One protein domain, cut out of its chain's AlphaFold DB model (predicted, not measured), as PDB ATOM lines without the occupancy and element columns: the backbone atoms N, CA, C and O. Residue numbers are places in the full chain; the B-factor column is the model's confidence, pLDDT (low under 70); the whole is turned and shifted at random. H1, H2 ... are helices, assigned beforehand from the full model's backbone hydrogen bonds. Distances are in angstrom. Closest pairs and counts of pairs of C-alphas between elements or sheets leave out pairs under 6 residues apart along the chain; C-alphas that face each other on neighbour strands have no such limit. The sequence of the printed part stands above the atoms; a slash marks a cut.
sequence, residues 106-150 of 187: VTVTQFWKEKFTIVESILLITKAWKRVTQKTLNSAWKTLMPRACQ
ATOM      1  N   VAL A 106      28.842  96.890  38.792       60.44
ATOM      2  CA  VAL A 106      29.281  95.906  39.783       60.44
ATOM      3  C   VAL A 106      29.734  96.694  41.006       60.44
ATOM      4  O   VAL A 106      30.607  97.554  40.903       60.44
ATOM      5  N   THR A 107      29.119  96.454  42.164       67.62
ATOM      6  CA  THR A 107      29.594  97.078  43.405       67.62
ATOM      7  C   THR A 107      31.019  96.611  43.689       67.62
ATOM      8  O   THR A 107      31.386  95.487  43.340       67.62
ATOM      9  N   VAL A 108      31.820  97.446  44.354       60.53
ATOM     10  CA  VAL A 108      33.188  97.085  44.764       60.53
ATOM     11  C   VAL A 108      33.179  95.723  45.469       60.53
ATOM     12  O   VAL A 108      33.939  94.832  45.112       60.53
ATOM     13  N   THR A 109      32.233  95.495  46.383       63.81
ATOM     14  CA  THR A 109      32.066  94.220  47.098       63.81
ATOM     15  C   THR A 109      31.829  93.025  46.177       63.81
ATOM     16  O   THR A 109      32.310  91.933  46.459       63.81
ATOM     17  N   GLN A 110      31.087  93.209  45.088       69.06
ATOM     18  CA  GLN A 110      30.804  92.141  44.136       69.06
ATOM     19  C   GLN A 110      31.988  91.889  43.197       69.06
ATOM     20  O   GLN A 110      32.283  90.742  42.882       69.06
ATOM     21  N   PHE A 111      32.756  92.928  42.873       71.38
ATOM     22  CA  PHE A 111      34.030  92.792  42.173       71.38
ATOM     23  C   PHE A 111      35.047  91.950  42.965       71.38
ATOM     24  O   PHE A 111      35.559  90.967  42.437       71.38
ATOM     25  N   TRP A 112      35.266  92.253  44.251       67.25
ATOM     26  CA  TRP A 112      36.158  91.466  45.126       67.25
ATOM     27  C   TRP A 112      35.677  90.024  45.358       67.25
ATOM     28  O   TRP A 112      36.463  89.153  45.710       67.25
ATOM     29  N   LYS A 113      34.381  89.747  45.184       69.00
ATOM     30  CA  LYS A 113      33.833  88.391  45.327       69.00
ATOM     31  C   LYS A 113      33.902  87.575  44.040       69.00
ATOM     32  O   LYS A 113      34.113  86.372  44.108       69.00
ATOM     33  N   GLU A 114      33.690  88.205  42.887       67.88
ATOM     34  CA  GLU A 114      33.471  87.492  41.619       67.88
ATOM     35  C   GLU A 114      34.618  87.616  40.618       67.88
ATOM     36  O   GLU A 114      34.687  86.827  39.675       67.88
ATOM     37  N   LYS A 115      35.462  88.644  40.756       67.31
ATOM     38  CA  LYS A 115      36.441  89.045  39.732       67.31
ATOM     39  C   LYS A 115      37.850  89.279  40.265       67.31
ATOM     40  O   LYS A 115      38.753  89.441  39.453       67.31
ATOM     41  N   PHE A 116      38.020  89.371  41.582       75.62
ATOM     42  CA  PHE A 116      39.310  89.665  42.193       75.62
ATOM     43  C   PHE A 116      39.469  88.937  43.526       75.62
ATOM     44  O   PHE A 116      39.068  89.405  44.587       75.62
ATOM     45  N   THR A 117      40.043  87.753  43.439       81.75
ATOM     46  CA  THR A 117      40.284  86.815  44.524       81.75
ATOM     47  C   THR A 117      41.590  87.120  45.258       81.75
ATOM     48  O   THR A 117      42.463  87.861  44.794       81.75
ATOM     49  N   ILE A 118      41.763  86.486  46.420       82.25
ATOM     50  CA  ILE A 118      43.021  86.535  47.179       82.25
ATOM     51  C   ILE A 118      44.180  85.983  46.332       82.25
ATOM     52  O   ILE A 118      45.276  86.530  46.377       82.25
ATOM     53  N   VAL A 119      43.937  84.961  45.506       79.06
ATOM     54  CA  VAL A 119      44.956  84.385  44.613       79.06
ATOM     55  C   VAL A 119      45.420  85.411  43.578       79.06
ATOM     56  O   VAL A 119      46.620  85.587  43.383       79.06
ATOM     57  N   GLU A 120      44.493  86.149  42.966       78.00
ATOM     58  CA  GLU A 120      44.827  87.222  42.019       78.00
ATOM     59  C   GLU A 120      45.558  88.382  42.705       78.00
ATOM     60  O   GLU A 120      46.510  88.925  42.149       78.00
ATOM     61  N   SER A 121      45.180  88.701  43.945       77.75
ATOM     62  CA  SER A 121      45.874  89.702  44.766       77.75
ATOM     63  C   SER A 121      47.327  89.303  45.035       77.75
ATOM     64  O   SER A 121      48.237  90.108  44.842       77.75
ATOM     65  N   ILE A 122      47.557  88.050  45.438       83.50
ATOM     66  CA  ILE A 122      48.898  87.512  45.701       83.50
ATOM     67  C   ILE A 122      49.728  87.537  44.417       83.50
ATOM     68  O   ILE A 122      50.840  88.054  44.427       83.50
ATOM     69  N   LEU A 123      49.174  87.070  43.293       76.19
ATOM     70  CA  LEU A 123      49.865  87.084  42.001       76.19
ATOM     71  C   LEU A 123      50.260  88.498  41.562       76.19
ATOM     72  O   LEU A 123      51.355  88.688  41.031       76.19
ATOM     73  N   LEU A 124      49.401  89.493  41.792       80.44
ATOM     74  CA  LEU A 124      49.710  90.890  41.491       80.44
ATOM     75  C   LEU A 124      50.814  91.441  42.382       80.44
ATOM     76  O   LEU A 124      51.711  92.107  41.871       80.44
ATOM     77  N   ILE A 125      50.788  91.133  43.678       83.81
ATOM     78  CA  ILE A 125      51.855  91.527  44.600       83.81
ATOM     79  C   ILE A 125      53.175  90.881  44.172       83.81
ATOM     80  O   ILE A 125      54.171  91.583  44.033       83.81
ATOM     81  N   THR A 126      53.188  89.579  43.871       78.94
ATOM     82  CA  THR A 126      54.390  88.875  43.402       78.94
ATOM     83  C   THR A 126      54.926  89.470  42.098       78.94
ATOM     84  O   THR A 126      56.132  89.669  41.957       78.94
ATOM     85  N   LYS A 127      54.052  89.798  41.139       77.50
ATOM     86  CA  LYS A 127      54.453  90.434  39.875       77.50
ATOM     87  C   LYS A 127      54.958  91.865  40.074       77.50
ATOM     88  O   LYS A 127      55.944  92.245  39.450       77.50
ATOM     89  N   ALA A 128      54.319  92.647  40.942       78.88
ATOM     90  CA  ALA A 128      54.763  93.995  41.283       78.88
ATOM     91  C   ALA A 128      56.123  93.967  41.990       78.88
ATOM     92  O   ALA A 128      56.996  94.763  41.658       78.88
ATOM     93  N   TRP A 129      56.337  93.007  42.892       81.19
ATOM     94  CA  TRP A 129      57.605  92.817  43.591       81.19
ATOM     95  C   TRP A 129      58.756  92.524  42.627       81.19
ATOM     96  O   TRP A 129      59.811  93.139  42.736       81.19
ATOM     97  N   LYS A 130      58.528  91.694  41.598       78.56
ATOM     98  CA  LYS A 130      59.514  91.446  40.526       78.56
ATOM     99  C   LYS A 130      59.914  92.705  39.745       78.56
ATOM    100  O   LYS A 130      60.981  92.729  39.145       78.56
ATOM    101  N   ARG A 131      59.068  93.743  39.731       73.06
ATOM    102  CA  ARG A 131      59.351  95.035  39.082       73.06
ATOM    103  C   ARG A 131      60.082  96.019  39.998       73.06
ATOM    104  O   ARG A 131      60.580  97.037  39.519       73.06
ATOM    105  N   VAL A 132      60.158  95.750  41.303       80.81
ATOM    106  CA  VAL A 132      60.923  96.582  42.234       80.81
ATOM    107  C   VAL A 132      62.399  96.245  42.076       80.81
ATOM    108  O   VAL A 132      62.866  95.195  42.503       80.81
ATOM    109  N   THR A 133      63.153  97.149  41.454       79.12
ATOM    110  CA  THR A 133      64.602  96.962  41.322       79.12
ATOM    111  C   THR A 133      65.303  97.136  42.669       79.12
ATOM    112  O   THR A 133      64.880  97.942  43.505       79.12
ATOM    113  N   GLN A 134      66.439  96.457  42.846       70.69
ATOM    114  CA  GLN A 134      67.310  96.628  44.013       70.69
ATOM    115  C   GLN A 134      67.696  98.102  44.214       70.69
ATOM    116  O   GLN A 134      67.713  98.600  45.333       70.69
ATOM    117  N   LYS A 135      67.917  98.846  43.122       76.06
ATOM    118  CA  LYS A 135      68.185 100.291  43.160       76.06
ATOM    119  C   LYS A 135      67.019 101.075  43.763       76.06
ATOM    120  O   LYS A 135      67.246 101.930  44.616       76.06
ATOM    121  N   THR A 136      65.786 100.776  43.352       80.94
ATOM    122  CA  THR A 136      64.569 101.405  43.893       80.94
ATOM    123  C   THR A 136      64.423 101.119  45.385       80.94
ATOM    124  O   THR A 136      64.176 102.042  46.164       80.94
ATOM    125  N   LEU A 137      64.629  99.862  45.788       78.06
ATOM    126  CA  LEU A 137      64.551  99.445  47.186       78.06
ATOM    127  C   LEU A 137      65.636 100.128  48.030       78.06
ATOM    128  O   LEU A 137      65.320 100.791  49.014       78.06
ATOM    129  N   ASN A 138      66.890 100.080  47.576       73.12
ATOM    130  CA  ASN A 138      68.036 100.710  48.232       73.12
ATOM    131  C   ASN A 138      67.857 102.224  48.376       73.12
ATOM    132  O   ASN A 138      68.201 102.791  49.408       73.12
ATOM    133  N   SER A 139      67.299 102.909  47.377       74.50
ATOM    134  CA  SER A 139      67.003 104.343  47.473       74.50
ATOM    135  C   SER A 139      65.907 104.656  48.498       74.50
ATOM    136  O   SER A 139      66.047 105.603  49.278       74.50
ATOM    137  N   ALA A 140      64.832 103.864  48.526       80.62
ATOM    138  CA  ALA A 140      63.763 104.026  49.508       80.62
ATOM    139  C   ALA A 140      64.271 103.761  50.934       80.62
ATOM    140  O   ALA A 140      64.021 104.547  51.849       80.62
ATOM    141  N   TRP A 141      65.058 102.701  51.111       78.25
ATOM    142  CA  TRP A 141      65.619 102.314  52.400       78.25
ATOM    143  C   TRP A 141      66.689 103.294  52.886       78.25
ATOM    144  O   TRP A 141      66.675 103.652  54.058       78.25
ATOM    145  N   LYS A 142      67.516 103.864  51.999       77.12
ATOM    146  CA  LYS A 142      68.424 104.980  52.337       77.12
ATOM    147  C   LYS A 142      67.703 106.201  52.893       77.12
ATOM    148  O   LYS A 142      68.280 106.944  53.678       77.12
ATOM    149  N   THR A 143      66.456 106.416  52.487       78.00
ATOM    150  CA  THR A 143      65.657 107.555  52.943       78.00
ATOM    151  C   THR A 143      64.968 107.255  54.273       78.00
ATOM    152  O   THR A 143      64.949 108.102  55.161       78.00
ATOM    153  N   LEU A 144      64.419 106.047  54.428       76.56
ATOM    154  CA  LEU A 144      63.699 105.631  55.637       76.56
ATOM    155  C   LEU A 144      64.640 105.255  56.788       76.56
ATOM    156  O   LEU A 144      64.351 105.542  57.946       76.56
ATOM    157  N   MET A 145      65.780 104.644  56.473       70.38
ATOM    158  CA  MET A 145      66.810 104.222  57.421       70.38
ATOM    159  C   MET A 145      68.214 104.590  56.907       70.38
ATOM    160  O   MET A 145      69.011 103.718  56.555       70.38
ATOM    161  N   PRO A 146      68.583 105.885  56.934       67.31
ATOM    162  CA  PRO A 146      69.856 106.360  56.384       67.31
ATOM    163  C   PRO A 146      71.093 105.754  57.054       67.31
ATOM    164  O   PRO A 146      72.140 105.642  56.427       67.31
ATOM    165  N   ARG A 147      70.986 105.373  58.333       61.78
ATOM    166  CA  ARG A 147      72.074 104.732  59.085       61.78
ATOM    167  C   ARG A 147      72.333 103.285  58.664       61.78
ATOM    168  O   ARG A 147      73.476 102.867  58.726       61.78
ATOM    169  N   ALA A 148      71.302 102.556  58.243       59.53
ATOM    170  CA  ALA A 148      71.412 101.141  57.881       59.53
ATOM    171  C   ALA A 148      71.806 100.922  56.411       59.53
ATOM    172  O   ALA A 148      72.212  99.830  56.043       59.53
ATOM    173  N   CYS A 149      71.688 101.951  55.566       54.97
ATOM    174  CA  CYS A 149      72.009 101.869  54.137       54.97
ATOM    175  C   CYS A 149      73.187 102.759  53.718       54.97
ATOM    176  O   CYS A 149      73.327 103.082  52.531       54.97
ATOM    177  N   GLN A 150      74.018 103.192  54.670       60.59
ATOM    178  CA  GLN A 150      75.361 103.648  54.322       60.59
ATOM    179  C   GLN A 150      76.035 102.472  53.631       60.59
ATOM    180  O   GLN A 150      75.993 101.361  54.150       60.59
TER     181      GLN A 150
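AT A GLANCE: This is residues 106 to 150 of the 187 residues of the protein "Hypothetical protein" of Notodromas monacha (UniProt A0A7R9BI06). Three separate helices are strung one after another in a wide, open U: H2 makes the base, and H1 and H3 turn off its two ends to the same side. No helix packs on another, and there is no core. The printed part has 45 residues with three named helices, in the order H1, H2, H3, and no named strand; the class is all helix. The whole is extended, with a radius of gyration of the C-alphas of 16.5 A, and its outline is a rod with spans of 48 by 18 by 13 A.

HOW THE PARTS SIT: Begin at H1, residues 108 to 114; a tight link of 3 residues joins it to H2, residues 118 to 131. H1 and H2 are apart, with no C-alpha of the one within 8 A of the other. Past H2, a tight link of 2 residues leads to H3, residues 134 to 144. H2 and H3 are apart too, with no C-alpha of the one within 8 A of the other, and H1 and H3 are likewise apart. Look along the backbones of H1, H2 and H3, and you will find every O i to N i+4 pair within hydrogen-bond range.

IN THESE COORDINATES: Find C-alpha 108 at (33.188, 97.085, 44.764), where H1 begins; it runs 10.1 A to Glu 114. Next find C-alpha 118 at (43.021, 86.535, 47.179); from there H2, the longest helix with 14 residues, runs 20.1 A to Arg 131. H3 runs 15.1 A from Gln 134 to C-alpha 144 at (63.699, 105.631, 55.637).

THE WHOLE: The C-alphas of Val 106 and Gln 150, the first and last printed, are the two farthest apart, at 48.9 A. Residues 122 to 137, of which 122 to 131 belong to H2 and 134 to 137 to H3, stand free, as do residues 143 to 148. The printed part has no cut and no long link. The mean pLDDT of the printed part is 73.5; look for values under 70 at residues 106 to 110, 112 to 115 and 146 to 150.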